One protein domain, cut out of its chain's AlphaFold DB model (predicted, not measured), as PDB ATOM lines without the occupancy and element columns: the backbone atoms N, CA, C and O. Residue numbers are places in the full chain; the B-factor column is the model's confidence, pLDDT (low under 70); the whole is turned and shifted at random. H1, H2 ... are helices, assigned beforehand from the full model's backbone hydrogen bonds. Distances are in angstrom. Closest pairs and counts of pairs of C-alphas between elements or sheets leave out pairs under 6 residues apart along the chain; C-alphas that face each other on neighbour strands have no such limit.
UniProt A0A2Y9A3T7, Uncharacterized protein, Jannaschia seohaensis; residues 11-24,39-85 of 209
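This is residues 11 to 24 and 39 to 85 of the 209 residues of an uncharacterized protein of Jannaschia seohaensis (UniProt A0A2Y9A3T7). One long straight helix, H3, makes the longest axis; the shorter H1 lies side by side with its first part, and H2 turns off near that end as the short limb of an L. The last part of H3, residues 65 to 84, sticks out alone. The printed part has 61 residues with three named helices, in the order H1, H2, H3, and no named strand; the class is all helix. It is extended, with a radius of gyration of the C-alphas of 18.0 A, and flat, spanning 57 by 31 by 10 A.

H3, residues 51 to 84, touches H1, residues 11 to 23, through residues 53 to 60 of H3 and 17 to 21 of H1 alone. Their closest C-alphas, of Thr 21 and Ala 53, are 5.8 A apart. They run opposite ways at a shallow tilt of 19 degrees. H2, residues 40 to 47, is apart from H1. It is only just apart from H3, at 8.4 A. Every O i to N i+4 pair is within hydrogen-bond range in H1 and H3, and 3 of 4 in H2.

H3 is 49.3 A long, from C-alpha 51 at (-16.384, -17.275, -25.876) to C-alpha 84 at (4.829, 20.326, -2.032). H1 is 18.0 A long, and H2 10.1 A.

The farthest C-alphas, of Gln 40 and Gly 85, are 58.3 A apart. Residues 25 to 38 are not printed; C-alphas 24 and 39 are 25.2 A apart across this cut. The link from H2 to H3 is tight. Residues 11 to 24 and 39 to 49 have pLDDT under 70.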
ATOM      1  N   LEU A  11      -7.620   5.897 -29.724       51.16
ATOM      2  CA  LEU A  11      -8.556   5.631 -30.817       51.16
ATOM      3  C   LEU A  11      -8.269   4.280 -31.481       51.16
ATOM      4  O   LEU A  11      -9.203   3.531 -31.749       51.16
ATOM      5  N   GLY A  12      -6.991   3.928 -31.666       49.41
ATOM      6  CA  GLY A  12      -6.589   2.632 -32.221       49.41
ATOM      7  C   GLY A  12      -7.036   1.439 -31.369       49.41
ATOM      8  O   GLY A  12      -7.579   0.476 -31.901       49.41
ATOM      9  N   LEU A  13      -6.879   1.508 -30.042       53.84
ATOM     10  CA  LEU A  13      -7.299   0.439 -29.124       53.84
ATOM     11  C   LEU A  13      -8.825   0.322 -29.000       53.84
ATOM     12  O   LEU A  13      -9.344  -0.793 -28.954       53.84
ATOM     13  N   ALA A  14      -9.544   1.448 -28.994       53.09
ATOM     14  CA  ALA A  14     -11.007   1.454 -29.006       53.09
ATOM     15  C   ALA A  14     -11.574   0.874 -30.316       53.09
ATOM     16  O   ALA A  14     -12.534   0.107 -30.281       53.09
ATOM     17  N   LEU A  15     -10.945   1.174 -31.460       54.06
ATOM     18  CA  LEU A  15     -11.299   0.603 -32.764       54.06
ATOM     19  C   LEU A  15     -11.024  -0.902 -32.837       54.06
ATOM     20  O   LEU A  15     -11.862  -1.636 -33.352       54.06
ATOM     21  N   VAL A  16      -9.907  -1.384 -32.284       56.66
ATOM     22  CA  VAL A  16      -9.607  -2.828 -32.219       56.66
ATOM     23  C   VAL A  16     -10.620  -3.564 -31.333       56.66
ATOM     24  O   VAL A  16     -11.121  -4.615 -31.728       56.66
ATOM     25  N   ALA A  17     -10.997  -2.992 -30.184       54.69
ATOM     26  CA  ALA A  17     -12.017  -3.566 -29.304       54.69
ATOM     27  C   ALA A  17     -13.413  -3.604 -29.966       54.69
ATOM     28  O   ALA A  17     -14.106  -4.626 -29.903       54.69
ATOM     29  N   ALA A  18     -13.796  -2.534 -30.669       55.09
ATOM     30  CA  ALA A  18     -15.041  -2.471 -31.437       55.09
ATOM     31  C   ALA A  18     -15.042  -3.456 -32.625       55.09
ATOM     32  O   ALA A  18     -16.045  -4.112 -32.895       55.09
ATOM     33  N   TRP A  19     -13.903  -3.638 -33.298       51.44
ATOM     34  CA  TRP A  19     -13.771  -4.592 -34.401       51.44
ATOM     35  C   TRP A  19     -13.891  -6.047 -33.928       51.44
ATOM     36  O   TRP A  19     -14.571  -6.848 -34.564       51.44
ATOM     37  N   THR A  20     -13.293  -6.395 -32.781       54.00
ATOM     38  CA  THR A  20     -13.399  -7.756 -32.221       54.00
ATOM     39  C   THR A  20     -14.807  -8.116 -31.751       54.00
ATOM     40  O   THR A  20     -15.190  -9.280 -31.829       54.00
ATOM     41  N   THR A  21     -15.597  -7.138 -31.306       52.50
ATOM     42  CA  THR A  21     -16.992  -7.357 -30.888       52.50
ATOM     43  C   THR A  21     -17.943  -7.465 -32.081       52.50
ATOM     44  O   THR A  21     -18.847  -8.294 -32.047       52.50
ATOM     45  N   ILE A  22     -17.708  -6.716 -33.166       51.25
ATOM     46  CA  ILE A  22     -18.512  -6.808 -34.399       51.25
ATOM     47  C   ILE A  22     -18.164  -8.074 -35.204       51.25
ATOM     48  O   ILE A  22     -19.064  -8.765 -35.674       51.25
ATOM     49  N   GLY A  23     -16.880  -8.429 -35.322       43.88
ATOM     50  CA  GLY A  23     -16.445  -9.625 -36.059       43.88
ATOM     51  C   GLY A  23     -16.848 -10.949 -35.398       43.88
ATOM     52  O   GLY A  23     -17.111 -11.924 -36.093       43.88
ATOM     53  N   ALA A  24     -16.955 -10.986 -34.067       47.41
ATOM     54  CA  ALA A  24     -17.357 -12.181 -33.320       47.41
ATOM     55  C   ALA A  24     -18.879 -12.427 -33.292       47.41
ATOM     56  O   ALA A  24     -19.304 -13.485 -32.827       47.41
ATOM     57  N   PRO A  39     -27.325 -20.842 -12.335       50.97
ATOM     58  CA  PRO A  39     -28.737 -20.486 -12.442       50.97
ATOM     59  C   PRO A  39     -29.075 -20.219 -13.914       50.97
ATOM     60  O   PRO A  39     -28.415 -19.398 -14.548       50.97
ATOM     61  N   GLN A  40     -30.093 -20.904 -14.448       52.00
ATOM     62  CA  GLN A  40     -30.471 -20.905 -15.875       52.00
ATOM     63  C   GLN A  40     -30.512 -19.502 -16.499       52.00
ATOM     64  O   GLN A  40     -29.984 -19.290 -17.580       52.00
ATOM     65  N   ARG A  41     -30.977 -18.495 -15.748       48.59
ATOM     66  CA  ARG A  41     -31.024 -17.091 -16.194       48.59
ATOM     67  C   ARG A  41     -29.662 -16.448 -16.486       48.59
ATOM     68  O   ARG A  41     -29.603 -15.518 -17.280       48.59
ATOM     69  N   ALA A  42     -28.587 -16.889 -15.835       50.69
ATOM     70  CA  ALA A  42     -27.235 -16.442 -16.161       50.69
ATOM     71  C   ALA A  42     -26.689 -17.207 -17.373       50.69
ATOM     72  O   ALA A  42     -26.036 -16.615 -18.218       50.69
ATOM     73  N   VAL A  43     -26.991 -18.504 -17.483       50.19
ATOM     74  CA  VAL A  43     -26.547 -19.346 -18.605       50.19
ATOM     75  C   VAL A  43     -27.173 -18.885 -19.917       50.19
ATOM     76  O   VAL A  43     -26.445 -18.685 -20.882       50.19
ATOM     77  N   ASP A  44     -28.478 -18.614 -19.927       52.94
ATOM     78  CA  ASP A  44     -29.208 -18.175 -21.122       52.94
ATOM     79  C   ASP A  44     -28.756 -16.780 -21.595       52.94
ATOM     80  O   ASP A  44     -28.696 -16.520 -22.789       52.94
ATOM     81  N   ALA A  45     -28.347 -15.895 -20.675       54.97
ATOM     82  CA  ALA A  45     -27.823 -14.567 -21.014       54.97
ATOM     83  C   ALA A  45     -26.411 -14.596 -21.634       54.97
ATOM     84  O   ALA A  45     -26.008 -13.636 -22.291       54.97
ATOM     85  N   PHE A  46     -25.652 -15.678 -21.419       50.31
ATOM     86  CA  PHE A  46     -24.306 -15.870 -21.967       50.31
ATOM     87  C   PHE A  46     -24.247 -16.913 -23.094       50.31
ATOM     88  O   PHE A  46     -23.219 -16.997 -23.763       50.31
ATOM     89  N   ALA A  47     -25.318 -17.680 -23.329       53.56
ATOM     90  CA  ALA A  47     -25.388 -18.719 -24.360       53.56
ATOM     91  C   ALA A  47     -25.284 -18.164 -25.793       53.56
ATOM     92  O   ALA A  47     -24.755 -18.843 -26.670       53.56
ATOM     93  N   ASP A  48     -25.718 -16.918 -26.004       57.47
ATOM     94  CA  ASP A  48     -25.686 -16.245 -27.309       57.47
ATOM     95  C   ASP A  48     -24.347 -15.552 -27.617       57.47
ATOM     96  O   ASP A  48     -24.118 -15.101 -28.741       57.47
ATOM     97  N   TYR A  49     -23.431 -15.465 -26.644       60.69
ATOM     98  CA  TYR A  49     -22.130 -14.830 -26.839       60.69
ATOM     99  C   TYR A  49     -21.047 -15.879 -27.071       60.69
ATOM    100  O   TYR A  49     -20.772 -16.732 -26.226       60.69
ATOM    101  N   SER A  50     -20.360 -15.772 -28.209       74.00
ATOM    102  CA  SER A  50     -19.156 -16.556 -28.465       74.00
ATOM    103  C   SER A  50     -18.132 -16.321 -27.344       74.00
ATOM    104  O   SER A  50     -17.961 -15.204 -26.849       74.00
ATOM    105  N   LEU A  51     -17.422 -17.375 -26.918       73.19
ATOM    106  CA  LEU A  51     -16.384 -17.275 -25.876       73.19
ATOM    107  C   LEU A  51     -15.376 -16.155 -26.183       73.19
ATOM    108  O   LEU A  51     -14.897 -15.476 -25.279       73.19
ATOM    109  N   THR A  52     -15.097 -15.924 -27.466       75.31
ATOM    110  CA  THR A  52     -14.249 -14.840 -27.970       75.31
ATOM    111  C   THR A  52     -14.799 -13.451 -27.643       75.31
ATOM    112  O   THR A  52     -14.020 -12.588 -27.240       75.31
ATOM    113  N   ALA A  53     -16.116 -13.232 -27.731       75.31
ATOM    114  CA  ALA A  53     -16.755 -11.976 -27.339       75.31
ATOM    115  C   ALA A  53     -16.641 -11.726 -25.825       75.31
ATOM    116  O   ALA A  53     -16.304 -10.616 -25.406       75.31
ATOM    117  N   VAL A  54     -16.830 -12.763 -24.999       78.06
ATOM    118  CA  VAL A  54     -16.668 -12.666 -23.535       78.06
ATOM    119  C   VAL A  54     -15.214 -12.361 -23.163       78.06
ATOM    120  O   VAL A  54     -14.950 -11.442 -22.386       78.06
ATOM    121  N   PHE A  55     -14.248 -13.072 -23.757       81.25
ATOM    122  CA  PHE A  55     -12.824 -12.791 -23.551       81.25
ATOM    123  C   PHE A  55     -12.441 -11.382 -24.021       81.25
ATOM    124  O   PHE A  55     -11.724 -10.676 -23.307       81.25
ATOM    125  N   GLY A  56     -12.949 -10.939 -25.174       81.94
ATOM    126  CA  GLY A  56     -12.740  -9.585 -25.690       81.94
ATOM    127  C   GLY A  56     -13.278  -8.505 -24.747       81.94
ATOM    128  O   GLY A  56     -12.585  -7.522 -24.470       81.94
ATOM    129  N   ALA A  57     -14.468  -8.715 -24.178       80.25
ATOM    130  CA  ALA A  57     -15.056  -7.807 -23.196       80.25
ATOM    131  C   ALA A  57     -14.214  -7.726 -21.909       80.25
ATOM    132  O   ALA A  57     -13.922  -6.625 -21.437       80.25
ATOM    133  N   ILE A  58     -13.754  -8.865 -21.376       84.75
ATOM    134  CA  ILE A  58     -12.900  -8.914 -20.174       84.75
ATOM    135  C   ILE A  58     -11.565  -8.201 -20.414       84.75
ATOM    136  O   ILE A  58     -11.125  -7.409 -19.575       84.75
ATOM    137  N   LEU A  59     -10.918  -8.445 -21.556       88.44
ATOM    138  CA  LEU A  59      -9.661  -7.781 -21.911       88.44
ATOM    139  C   LEU A  59      -9.845  -6.269 -22.053       88.44
ATOM    140  O   LEU A  59      -9.038  -5.504 -21.522       88.44
ATOM    141  N   THR A  60     -10.929  -5.835 -22.696       84.81
ATOM    142  CA  THR A  60     -11.251  -4.411 -22.856       84.81
ATOM    143  C   THR A  60     -11.478  -3.751 -21.498       84.81
ATOM    144  O   THR A  60     -10.868  -2.723 -21.202       84.81
ATOM    145  N   LEU A  61     -12.277  -4.372 -20.627       87.81
ATOM    146  CA  LEU A  61     -12.525  -3.877 -19.273       87.81
ATOM    147  C   LEU A  61     -11.229  -3.787 -18.456       87.81
ATOM    148  O   LEU A  61     -10.988  -2.791 -17.770       87.81
ATOM    149  N   THR A  62     -10.362  -4.795 -18.566       84.69
ATOM    150  CA  THR A  62      -9.055  -4.815 -17.897       84.69
ATOM    151  C   THR A  62      -8.169  -3.675 -18.400       84.69
ATOM    152  O   THR A  62      -7.606  -2.932 -17.596       84.69
ATOM    153  N   ALA A  63      -8.086  -3.480 -19.718       84.69
ATOM    154  CA  ALA A  63      -7.291  -2.417 -20.323       84.69
ATOM    155  C   ALA A  63      -7.778  -1.024 -19.893       84.69
ATOM    156  O   ALA A  63      -6.973  -0.205 -19.448       84.69
ATOM    157  N   VAL A  64      -9.092  -0.776 -19.945       86.50
ATOM    158  CA  VAL A  64      -9.700   0.485 -19.489       86.50
ATOM    159  C   VAL A  64      -9.400   0.721 -18.009       86.50
ATOM    160  O   VAL A  64      -8.957   1.808 -17.641       86.50
ATOM    161  N   THR A  65      -9.549  -0.305 -17.168       84.69
ATOM    162  CA  THR A  65      -9.263  -0.208 -15.729       84.69
ATOM    163  C   THR A  65      -7.803   0.169 -15.472       84.69
ATOM    164  O   THR A  65      -7.526   1.080 -14.692       84.69
ATOM    165  N   LEU A  66      -6.853  -0.468 -16.164       85.75
ATOM    166  CA  LEU A  66      -5.428  -0.151 -16.042       85.75
ATOM    167  C   LEU A  66      -5.101   1.276 -16.510       85.75
ATOM    168  O   LEU A  66      -4.278   1.949 -15.886       85.75
ATOM    169  N   ILE A  67      -5.754   1.761 -17.573       85.81
ATOM    170  CA  ILE A  67      -5.594   3.138 -18.064       85.81
ATOM    171  C   ILE A  67      -6.108   4.134 -17.023       85.81
ATOM    172  O   ILE A  67      -5.383   5.061 -16.661       85.81
ATOM    173  N   VAL A  68      -7.318   3.926 -16.501       86.12
ATOM    174  CA  VAL A  68      -7.911   4.792 -15.471       86.12
ATOM    175  C   VAL A  68      -7.038   4.810 -14.215       86.12
ATOM    176  O   VAL A  68      -6.732   5.883 -13.694       86.12
ATOM    177  N   LEU A  69      -6.547   3.651 -13.764       83.62
ATOM    178  CA  LEU A  69      -5.609   3.561 -12.640       83.62
ATOM    179  C   LEU A  69      -4.311   4.333 -12.905       83.62
ATOM    180  O   LEU A  69      -3.799   5.013 -12.020       83.62
ATOM    181  N   ARG A  70      -3.765   4.266 -14.121       83.81
ATOM    182  CA  ARG A  70      -2.544   5.003 -14.469       83.81
ATOM    183  C   ARG A  70      -2.773   6.516 -14.488       83.81
ATOM    184  O   ARG A  70      -1.941   7.252 -13.958       83.81
ATOM    185  N   LEU A  71      -3.873   6.973 -15.083       85.88
ATOM    186  CA  LEU A  71      -4.211   8.397 -15.180       85.88
ATOM    187  C   LEU A  71      -4.489   9.004 -13.803       85.88
ATOM    188  O   LEU A  71      -3.942  10.052 -13.472       85.88
ATOM    189  N   THR A  72      -5.270   8.312 -12.974       86.25
ATOM    190  CA  THR A  72      -5.577   8.762 -11.607       86.25
ATOM    191  C   THR A  72      -4.324   8.853 -10.738       86.25
ATOM    192  O   THR A  72      -4.152   9.840 -10.026       86.25
ATOM    193  N   ARG A  73      -3.402   7.884 -10.837       86.31
ATOM    194  CA  ARG A  73      -2.103   7.940 -10.145       86.31
ATOM    195  C   ARG A  73      -1.248   9.120 -10.601       86.31
ATOM    196  O   ARG A  73      -0.664   9.808  -9.769       86.31
ATOM    197  N   ALA A  74      -1.196   9.378 -11.909       86.31
ATOM    198  CA  ALA A  74      -0.461  10.518 -12.455       86.31
ATOM    199  C   ALA A  74      -1.046  11.854 -11.968       86.31
ATOM    200  O   ALA A  74      -0.299  12.717 -11.519       86.31
ATOM    201  N   GLN A  75      -2.375  11.992 -11.969       88.81
ATOM    202  CA  GLN A  75      -3.054  13.187 -11.466       88.81
ATOM    203  C   GLN A  75      -2.809  13.399  -9.968       88.81
ATOM    204  O   GLN A  75      -2.478  14.502  -9.548       88.81
ATOM    205  N   ARG A  76      -2.917  12.341  -9.153       89.56
ATOM    206  CA  ARG A  76      -2.608  12.404  -7.715       89.56
ATOM    207  C   ARG A  76      -1.172  12.840  -7.462       89.56
ATOM    208  O   ARG A  76      -0.930  13.627  -6.554       89.56
ATOM    209  N   ARG A  77      -0.230  12.341  -8.262       89.62
ATOM    210  CA  ARG A  77       1.178  12.730  -8.177       89.62
ATOM    211  C   ARG A  77       1.386  14.201  -8.532       89.62
ATOM    212  O   ARG A  77       2.130  14.870  -7.823       89.62
ATOM    213  N   GLU A  78       0.709  14.710  -9.559       91.00
ATOM    214  CA  GLU A  78       0.787  16.134  -9.907       91.00
ATOM    215  C   GLU A  78       0.233  17.017  -8.789       91.00
ATOM    216  O   GLU A  78       0.905  17.941  -8.350       91.00
ATOM    217  N   LEU A  79      -0.919  16.657  -8.219       91.50
ATOM    218  CA  LEU A  79      -1.476  17.384  -7.076       91.50
ATOM    219  C   LEU A  79      -0.531  17.376  -5.866       91.50
ATOM    220  O   LEU A  79      -0.450  18.363  -5.140       91.50
ATOM    221  N   ARG A  80       0.202  16.279  -5.620       93.69
ATOM    222  CA  ARG A  80       1.224  16.250  -4.559       93.69
ATOM    223  C   ARG A  80       2.412  17.149  -4.883       93.69
ATOM    224  O   ARG A  80       2.915  17.800  -3.975       93.69
ATOM    225  N   ARG A  81       2.847  17.224  -6.144       93.19
ATOM    226  CA  ARG A  81       3.886  18.178  -6.573       93.19
ATOM    227  C   ARG A  81       3.452  19.618  -6.339       93.19
ATOM    228  O   ARG A  81       4.237  20.386  -5.795       93.19
ATOM    229  N   GLU A  82       2.215  19.955  -6.691       93.06
ATOM    230  CA  GLU A  82       1.643  21.286  -6.460       93.06
ATOM    231  C   GLU A  82       1.608  21.632  -4.966       93.06
ATOM    232  O   GLU A  82       2.085  22.692  -4.577       93.06
ATOM    233  N   VAL A  83       1.129  20.713  -4.117       92.88
ATOM    234  CA  VAL A  83       1.087  20.906  -2.653       92.88
ATOM    235  C   VAL A  83       2.488  21.063  -2.058       92.88
ATOM    236  O   VAL A  83       2.693  21.884  -1.168       92.88
ATOM    237  N   LEU A  84       3.455  20.274  -2.529       93.06
ATOM    238  CA  LEU A  84       4.829  20.326  -2.032       93.06
ATOM    239  C   LEU A  84       5.644  21.471  -2.652       93.06
ATOM    240  O   LEU A  84       6.727  21.768  -2.153       93.06
ATOM    241  N   GLY A  85       5.168  22.101  -3.727       93.44
ATOM    242  CA  GLY A  85       5.879  23.172  -4.429       93.44
ATOM    243  C   GLY A  85       7.235  22.750  -5.008       93.44
ATOM    244  O   GLY A  85       8.097  23.599  -5.222       93.44
TER     245      GLY A  85